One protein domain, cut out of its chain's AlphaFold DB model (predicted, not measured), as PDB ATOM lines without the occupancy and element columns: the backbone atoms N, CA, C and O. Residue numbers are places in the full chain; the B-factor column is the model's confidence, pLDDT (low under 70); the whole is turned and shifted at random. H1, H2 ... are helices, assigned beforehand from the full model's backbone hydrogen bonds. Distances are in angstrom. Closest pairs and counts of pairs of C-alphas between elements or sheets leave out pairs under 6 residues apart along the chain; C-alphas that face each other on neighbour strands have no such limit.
ATOM      1  N   THR A 185     192.153 197.936 190.172       98.50
ATOM      2  CA  THR A 185     192.759 197.772 188.844       98.50
ATOM      3  C   THR A 185     193.030 196.302 188.538       98.50
ATOM      4  O   THR A 185     192.505 195.788 187.548       98.50
ATOM      5  N   TYR A 186     193.750 195.582 189.407       97.69
ATOM      6  CA  TYR A 186     194.091 194.188 189.114       97.69
ATOM      7  C   TYR A 186     192.842 193.292 189.081       97.69
ATOM      8  O   TYR A 186     192.758 192.373 188.261       97.69
ATOM      9  N   ARG A 187     191.846 193.551 189.944       98.06
ATOM     10  CA  ARG A 187     190.602 192.762 189.969       98.06
ATOM     11  C   ARG A 187     189.827 192.927 188.660       98.06
ATOM     12  O   ARG A 187     189.333 191.949 188.096       98.06
ATOM     13  N   LEU A 188     189.753 194.151 188.133       98.38
ATOM     14  CA  LEU A 188     189.116 194.423 186.842       98.38
ATOM     15  C   LEU A 188     189.891 193.808 185.669       98.38
ATOM     16  O   LEU A 188     189.272 193.279 184.746       98.38
ATOM     17  N   GLU A 189     191.224 193.807 185.714       98.31
ATOM     18  CA  GLU A 189     192.051 193.126 184.712       98.31
ATOM     19  C   GLU A 189     191.809 191.611 184.698       98.31
ATOM     20  O   GLU A 189     191.629 191.030 183.625       98.31
ATOM     21  N   VAL A 190     191.731 190.968 185.869       98.00
ATOM     22  CA  VAL A 190     191.385 189.542 185.986       98.00
ATOM     23  C   VAL A 190     189.994 189.275 185.413       98.00
ATOM     24  O   VAL A 190     189.835 188.349 184.616       98.00
ATOM     25  N   LEU A 191     188.993 190.096 185.747       98.00
ATOM     26  CA  LEU A 191     187.646 189.961 185.187       98.00
ATOM     27  C   LEU A 191     187.653 190.083 183.654       98.00
ATOM     28  O   LEU A 191     187.024 189.276 182.966       98.00
ATOM     29  N   ALA A 192     188.400 191.045 183.105       98.44
ATOM     30  CA  ALA A 192     188.546 191.212 181.662       98.44
ATOM     31  C   ALA A 192     189.206 189.988 181.006       98.44
ATOM     32  O   ALA A 192     188.771 189.544 179.943       98.44
ATOM     33  N   GLN A 193     190.226 189.401 181.641       98.31
ATOM     34  CA  GLN A 193     190.851 188.168 181.160       98.31
ATOM     35  C   GLN A 193     189.884 186.976 181.208       98.31
ATOM     36  O   GLN A 193     189.801 186.229 180.236       98.31
ATOM     37  N   ARG A 194     189.095 186.826 182.282       98.12
ATOM     38  CA  ARG A 194     188.056 185.783 182.383       98.12
ATOM     39  C   ARG A 194     187.010 185.909 181.283       98.12
ATOM     40  O   ARG A 194     186.645 184.905 180.674       98.12
ATOM     41  N   ALA A 195     186.555 187.128 180.997       98.25
ATOM     42  CA  ALA A 195     185.612 187.388 179.912       98.25
ATOM     43  C   ALA A 195     186.210 187.025 178.544       98.25
ATOM     44  O   ALA A 195     185.544 186.377 177.741       98.25
ATOM     45  N   ARG A 196     187.482 187.373 178.294       98.44
ATOM     46  CA  ARG A 196     188.190 186.976 177.064       98.44
ATOM     47  C   ARG A 196     188.259 185.457 176.917       98.44
ATOM     48  O   ARG A 196     187.907 184.954 175.859       98.44
ATOM     49  N   ILE A 197     188.632 184.733 177.974       97.81
ATOM     50  CA  ILE A 197     188.672 183.260 177.967       97.81
ATOM     51  C   ILE A 197     187.297 182.676 177.618       97.81
ATOM     52  O   ILE A 197     187.201 181.809 176.754       97.81
ATOM     53  N   ALA A 198     186.227 183.177 178.245       97.19
ATOM     54  CA  ALA A 198     184.870 182.711 177.974       97.19
ATOM     55  C   ALA A 198     184.440 182.973 176.518       97.19
ATOM     56  O   ALA A 198     183.843 182.107 175.881       97.19
ATOM     57  N   VAL A 199     184.775 184.147 175.968       97.88
ATOM     58  CA  VAL A 199     184.486 184.491 174.568       97.88
ATOM     59  C   VAL A 199     185.237 183.579 173.600       97.88
ATOM     60  O   VAL A 199     184.627 183.091 172.650       97.88
ATOM     61  N   GLU A 200     186.526 183.325 173.828       98.00
ATOM     62  CA  GLU A 200     187.308 182.435 172.962       98.00
ATOM     63  C   GLU A 200     186.787 180.991 173.010       98.00
ATOM     64  O   GLU A 200     186.593 180.385 171.957       98.00
ATOM     65  N   ALA A 201     186.430 180.479 174.192       96.50
ATOM     66  CA  ALA A 201     185.821 179.154 174.326       96.50
ATOM     67  C   ALA A 201     184.486 179.041 173.562       96.50
ATOM     68  O   ALA A 201     184.222 178.043 172.889       96.50
ATOM     69  N   LEU A 202     183.645 180.082 173.611       96.81
ATOM     70  CA  LEU A 202     182.394 180.125 172.848       96.81
ATOM     71  C   LEU A 202     182.636 180.169 171.336       96.81
ATOM     72  O   LEU A 202     181.922 179.502 170.585       96.81
ATOM     73  N   ARG A 203     183.636 180.931 170.880       96.50
ATOM     74  CA  ARG A 203     184.023 181.002 169.461       96.50
ATOM     75  C   ARG A 203     184.520 179.658 168.949       96.50
ATOM     76  O   ARG A 203     184.111 179.239 167.867       96.50
ATOM     77  N   GLU A 204     185.357 178.976 169.724       96.38
ATOM     78  CA  GLU A 204     185.875 177.653 169.380       96.38
ATOM     79  C   GLU A 204     184.747 176.620 169.285       96.38
ATOM     80  O   GLU A 204     184.606 175.955 168.254       96.38
ATOM     81  N   LYS A 205     183.878 176.564 170.302       95.69
ATOM     82  CA  LYS A 205     182.706 175.677 170.315       95.69
ATOM     83  C   LYS A 205     181.762 175.960 169.147       95.69
ATOM     84  O   LYS A 205     181.297 175.034 168.490       95.69
ATOM     85  N   TYR A 206     181.514 177.233 168.835       95.69
ATOM     86  CA  TYR A 206     180.707 177.619 167.677       95.69
ATOM     87  C   TYR A 206     181.322 177.131 166.362       95.69
ATOM     88  O   TYR A 206     180.636 176.528 165.539       95.69
ATOM     89  N   ALA A 207     182.621 177.369 166.167       93.50
ATOM     90  CA  ALA A 207     183.325 176.952 164.961       93.50
ATOM     91  C   ALA A 207     183.303 175.426 164.789       93.50
ATOM     92  O   ALA A 207     183.145 174.939 163.670       93.50
ATOM     93  N   GLN A 208     183.425 174.671 165.885       93.00
ATOM     94  CA  GLN A 208     183.276 173.218 165.868       93.00
ATOM     95  C   GLN A 208     181.855 172.796 165.482       93.00
ATOM     96  O   GLN A 208     181.689 172.038 164.528       93.00
ATOM     97  N   ASN A 209     180.838 173.348 166.143       94.50
ATOM     98  CA  ASN A 209     179.444 173.024 165.855       94.50
ATOM     99  C   ASN A 209     179.062 173.320 164.395       94.50
ATOM    100  O   ASN A 209     178.331 172.544 163.780       94.50
ATOM    101  N   VAL A 210     179.560 174.415 163.808       93.19
ATOM    102  CA  VAL A 210     179.340 174.732 162.385       93.19
ATOM    103  C   VAL A 210     179.966 173.669 161.483       93.19
ATOM    104  O   VAL A 210     179.290 173.186 160.581       93.19
ATOM    105  N   ARG A 211     181.215 173.253 161.739       89.44
ATOM    106  CA  ARG A 211     181.879 172.193 160.956       89.44
ATOM    107  C   ARG A 211     181.140 170.857 161.015       89.44
ATOM    108  O   ARG A 211     181.159 170.112 160.043       89.44
ATOM    109  N   GLU A 212     180.528 170.548 162.151       88.19
ATOM    110  CA  GLU A 212     179.835 169.275 162.366       88.19
ATOM    111  C   GLU A 212     178.394 169.277 161.834       88.19
ATOM    112  O   GLU A 212     177.890 168.233 161.422       88.19
ATOM    113  N   SER A 213     177.723 170.434 161.832       88.31
ATOM    114  CA  SER A 213     176.292 170.533 161.507       88.31
ATOM    115  C   SER A 213     175.972 171.129 160.136       88.31
ATOM    116  O   SER A 213     174.874 170.896 159.626       88.31
ATOM    117  N   ASP A 214     176.907 171.854 159.518       85.81
ATOM    118  CA  ASP A 214     176.734 172.481 158.208       85.81
ATOM    119  C   ASP A 214     177.671 171.848 157.166       85.81
ATOM    120  O   ASP A 214     178.894 171.893 157.290       85.81
ATOM    121  N   LYS A 215     177.098 171.271 156.100       80.50
ATOM    122  CA  LYS A 215     177.868 170.592 155.039       80.50
ATOM    123  C   LYS A 215     178.773 171.536 154.244       80.50
ATOM    124  O   LYS A 215     179.739 171.074 153.643       80.50
ATOM    125  N   GLU A 216     178.446 172.825 154.201       84.31
ATOM    126  CA  GLU A 216     179.230 173.860 153.522       84.31
ATOM    127  C   GLU A 216     180.188 174.579 154.491       84.31
ATOM    128  O   GLU A 216     180.997 175.399 154.053       84.31
ATOM    129  N   GLY A 217     180.111 174.286 155.796       80.12
ATOM    130  CA  GLY A 217     180.925 174.889 156.849       80.12
ATOM    131  C   GLY A 217     180.668 176.384 157.060       80.12
ATOM    132  O   GLY A 217     181.550 177.090 157.553       80.12
ATOM    133  N   LYS A 218     179.496 176.900 156.663       85.62
ATOM    134  CA  LYS A 218     179.196 178.340 156.709       85.62
ATOM    135  C   LYS A 218     178.641 178.776 158.065       85.62
ATOM    136  O   LYS A 218     177.725 178.177 158.618       85.62
ATOM    137  N   SER A 219     179.158 179.887 158.587       86.44
ATOM    138  CA  SER A 219     178.616 180.530 159.790       86.44
ATOM    139  C   SER A 219     177.258 181.194 159.524       86.44
ATOM    140  O   SER A 219     177.020 181.704 158.433       86.44
ATOM    141  N   GLY A 220     176.417 181.284 160.557       85.75
ATOM    142  CA  GLY A 220     175.173 182.072 160.558       85.75
ATOM    143  C   GLY A 220     173.895 181.275 160.832       85.75
ATOM    144  O   GLY A 220     172.889 181.869 161.205       85.75
ATOM    145  N   LEU A 221     173.933 179.941 160.719       86.31
ATOM    146  CA  LEU A 221     172.775 179.067 160.962       86.31
ATOM    147  C   LEU A 221     173.165 177.772 161.696       86.31
ATOM    148  O   LEU A 221     172.722 176.683 161.342       86.31
ATOM    149  N   CYS A 222     174.005 177.878 162.727       86.62
ATOM    150  CA  CYS A 222     174.362 176.723 163.554       86.62
ATOM    151  C   CYS A 222     173.113 176.180 164.267       86.62
ATOM    152  O   CYS A 222     172.547 176.854 165.125       86.62
ATOM    153  N   ARG A 223     172.681 174.964 163.909       85.19
ATOM    154  CA  ARG A 223     171.478 174.312 164.469       85.19
ATOM    155  C   ARG A 223     171.761 173.444 165.694       85.19
ATOM    156  O   ARG A 223     170.841 172.853 166.249       85.19
ATOM    157  N   VAL A 224     173.023 173.367 166.100       90.81
ATOM    158  CA  VAL A 224     173.464 172.684 167.315       90.81
ATOM    159  C   VAL A 224     173.640 173.714 168.424       90.81
ATOM    160  O   VAL A 224     174.161 174.814 168.196       90.81
ATOM    161  N   GLU A 225     173.195 173.361 169.629       91.62
ATOM    162  CA  GLU A 225     173.320 174.219 170.801       91.62
ATOM    163  C   GLU A 225     174.797 174.548 171.069       91.62
ATOM    164  O   GLU A 225     175.632 173.684 171.332       91.62
ATOM    165  N   THR A 226     175.128 175.837 170.985       93.88
ATOM    166  CA  THR A 226     176.482 176.336 171.266       93.88
ATOM    167  C   THR A 226     176.580 176.866 172.693       93.88
ATOM    168  O   THR A 226     177.560 176.610 173.391       93.88
ATOM    169  N   VAL A 227     175.540 177.558 173.154       95.88
ATOM    170  CA  VAL A 227     175.493 178.189 174.473       95.88
ATOM    171  C   VAL A 227     174.554 177.398 175.371       95.88
ATOM    172  O   VAL A 227     173.365 177.320 175.085       95.88
ATOM    173  N   ASN A 228     175.077 176.872 176.478       95.25
ATOM    174  CA  ASN A 228     174.254 176.347 177.559       95.25
ATOM    175  C   ASN A 228     173.941 177.491 178.537       95.25
ATOM    176  O   ASN A 228     174.842 178.058 179.158       95.25
ATOM    177  N   VAL A 229     172.662 177.838 178.679       96.19
ATOM    178  CA  VAL A 229     172.227 178.969 179.517       96.19
ATOM    179  C   VAL A 229     172.600 178.775 180.991       96.19
ATOM    180  O   VAL A 229     172.980 179.743 181.646       96.19
ATOM    181  N   ALA A 230     172.566 177.544 181.511       97.31
ATOM    182  CA  ALA A 230     172.926 177.262 182.902       97.31
ATOM    183  C   ALA A 230     174.430 177.463 183.168       97.31
ATOM    184  O   ALA A 230     174.813 177.948 184.235       97.31
ATOM    185  N   GLU A 231     175.289 177.145 182.194       96.19
ATOM    186  CA  GLU A 231     176.732 177.415 182.279       96.19
ATOM    187  C   GLU A 231     177.016 178.921 182.282       96.19
ATOM    188  O   GLU A 231     177.802 179.399 183.101       96.19
ATOM    189  N   VAL A 232     176.324 179.682 181.425       97.38
ATOM    190  CA  VAL A 232     176.429 181.150 181.402       97.38
ATOM    191  C   VAL A 232     175.948 181.748 182.722       97.38
ATOM    192  O   VAL A 232     176.624 182.602 183.291       97.38
ATOM    193  N   GLU A 233     174.819 181.280 183.253       98.25
ATOM    194  CA  GLU A 233     174.290 181.747 184.536       98.25
ATOM    195  C   GLU A 233     175.276 181.474 185.684       98.25
ATOM    196  O   GLU A 233     175.524 182.343 186.523       98.25
ATOM    197  N   LYS A 234     175.891 180.283 185.715       97.75
ATOM    198  CA  LYS A 234     176.949 179.953 186.678       97.75
ATOM    199  C   LYS A 234     178.141 180.908 186.549       97.75
ATOM    200  O   LYS A 234     178.557 181.473 187.558       97.75
ATOM    201  N   TRP A 235     178.634 181.139 185.332       97.06
ATOM    202  CA  TRP A 235     179.759 182.045 185.090       97.06
ATOM    203  C   TRP A 235     179.456 183.483 185.543       97.06
ATOM    204  O   TRP A 235     180.283 184.111 186.206       97.06
ATOM    205  N   VAL A 236     178.248 183.988 185.255       98.06
ATOM    206  CA  VAL A 236     177.785 185.318 185.692       98.06
ATOM    207  C   VAL A 236     177.731 185.414 187.216       98.06
ATOM    208  O   VAL A 236     178.198 186.405 187.782       98.06
ATOM    209  N   ARG A 237     177.200 184.392 187.901       98.12
ATOM    210  CA  ARG A 237     177.182 184.343 189.373       98.12
ATOM    211  C   ARG A 237     178.591 184.417 189.961       98.12
ATOM    212  O   ARG A 237     178.822 185.227 190.854       98.12
ATOM    213  N   GLU A 238     179.534 183.638 189.437       96.50
ATOM    214  CA  GLU A 238     180.931 183.648 189.897       96.50
ATOM    215  C   GLU A 238     181.578 185.033 189.750       96.50
ATOM    216  O   GLU A 238     182.217 185.523 190.684       96.50
ATOM    217  N   GLN A 239     181.363 185.711 188.617       97.31
ATOM    218  CA  GLN A 239     181.907 187.057 188.401       97.31
ATOM    219  C   GLN A 239     181.222 188.109 189.281       97.31
ATOM    220  O   GLN A 239     181.859 189.063 189.729       97.31
ATOM    221  N   THR A 240     179.937 187.920 189.577       97.88
ATOM    222  CA  THR A 240     179.177 188.806 190.465       97.88
ATOM    223  C   THR A 240     179.704 188.713 191.894       97.88
ATOM    224  O   THR A 240     180.003 189.744 192.493       97.88
ATOM    225  N   VAL A 241     179.908 187.498 192.416       96.69
ATOM    226  CA  VAL A 241     180.518 187.272 193.740       96.69
ATOM    227  C   VAL A 241     181.924 187.875 193.800       96.69
ATOM    228  O   VAL A 241     182.264 188.566 194.758       96.69
ATOM    229  N   TYR A 242     182.723 187.690 192.748       96.62
ATOM    230  CA  TYR A 242     184.065 188.264 192.646       96.62
ATOM    231  C   TYR A 242     184.072 189.802 192.736       96.62
ATOM    232  O   TYR A 242     184.907 190.385 193.439       96.62
ATOM    233  N   LEU A 243     183.136 190.471 192.055       97.25
ATOM    234  CA  LEU A 243     182.970 191.928 192.101       97.25
ATOM    235  C   LEU A 243     182.416 192.414 193.446       97.25
ATOM    236  O   LEU A 243     182.899 193.409 193.982       97.25
ATOM    237  N   GLN A 244     181.456 191.693 194.026       97.19
ATOM    238  CA  GLN A 244     180.928 191.993 195.358       97.19
ATOM    239  C   GLN A 244     182.027 191.915 196.421       97.19
ATOM    240  O   GLN A 244     182.151 192.826 197.235       97.19
ATOM    241  N   GLN A 245     182.875 190.884 196.373       95.31
ATOM    242  CA  GLN A 245     184.042 190.773 197.248       95.31
ATOM    243  C   GLN A 245     185.030 191.924 197.014       95.31
ATOM    244  O   GLN A 245     185.544 192.498 197.970       95.31
ATOM    245  N   THR A 246     185.260 192.303 195.752       96.00
ATOM    246  CA  THR A 246     186.136 193.435 195.400       96.00
ATOM    247  C   THR A 246     185.688 194.718 196.099       96.00
ATOM    248  O   THR A 246     186.522 195.414 196.674       96.00
ATOM    249  N   LEU A 247     184.380 194.995 196.101       96.50
ATOM    250  CA  LEU A 247     183.791 196.136 196.800       96.50
ATOM    251  C   LEU A 247     183.831 195.970 198.327       96.50
ATOM    252  O   LEU A 247     184.135 196.921 199.043       96.50
ATOM    253  N   PHE A 248     183.543 194.770 198.833       95.25
ATOM    254  CA  PHE A 248     183.519 194.481 200.267       95.25
ATOM    255  C   PHE A 248     184.859 194.781 200.951       95.25
ATOM    256  O   PHE A 248     184.881 195.317 202.058       95.25
ATOM    257  N   GLU A 249     185.982 194.491 200.294       94.56
ATOM    258  CA  GLU A 249     187.335 194.771 200.803       94.56
ATOM    259  C   GLU A 249     187.677 196.274 200.873       94.56
ATOM    260  O   GLU A 249     188.658 196.660 201.508       94.56
ATOM    261  N   MET A 250     186.850 197.130 200.265       94.31
ATOM    262  CA  MET A 250     186.991 198.592 200.249       94.31
ATOM    263  C   MET A 250     185.964 199.304 201.142       94.31
ATOM    264  O   MET A 250     185.825 200.527 201.089       94.31
TER     265      MET A 250
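Overview. This is residues 185 to 250 of the 255 residues of an uncharacterized protein of Botryosphaeria parva (strain UCR-NP2) (UniProt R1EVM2). A long, loosely joined helical hairpin: the longer H1 and the shorter H2 run side by side in opposite ways, meeting only just, near the beginning of H1 and the end of H2. Residues 214 to 228 fold back between them. The printed part has 66 residues with two named helices, H1 then H2, and no named strand; the class is all helix. It is a rod of 54 by 22 by 13 A, only just loose, close to extended, with a radius of gyration of the C-alphas of 16.0 A.

Along the chain. H1, residues 185 to 213, measures 42.0 A from C-alpha 185 at (192.759, 197.772, 188.844). H2, residues 229 to 248, measures 28.3 A and ends at C-alpha 248 at (183.519, 194.481, 200.267).

Arrangement. H1 and H2 form a helical hairpin, opposite ways at a shallow tilt of 6 degrees. They only just touch, with 3 pairs of C-alphas within 8 A, through residues 187 to 191 and 239 to 246 alone; the closest C-alphas, of Arg 187 and Thr 246, are 7.1 A apart. In H1 and H2 every O i to N i+4 pair is within hydrogen-bond range.

Size, cuts and confidence. The C-alphas farthest apart, of Lys 215 and Met 250, are 54.0 A apart. The link is long, 15 residues. The printed part has no cut, and no printed residue is under 70 in pLDDT.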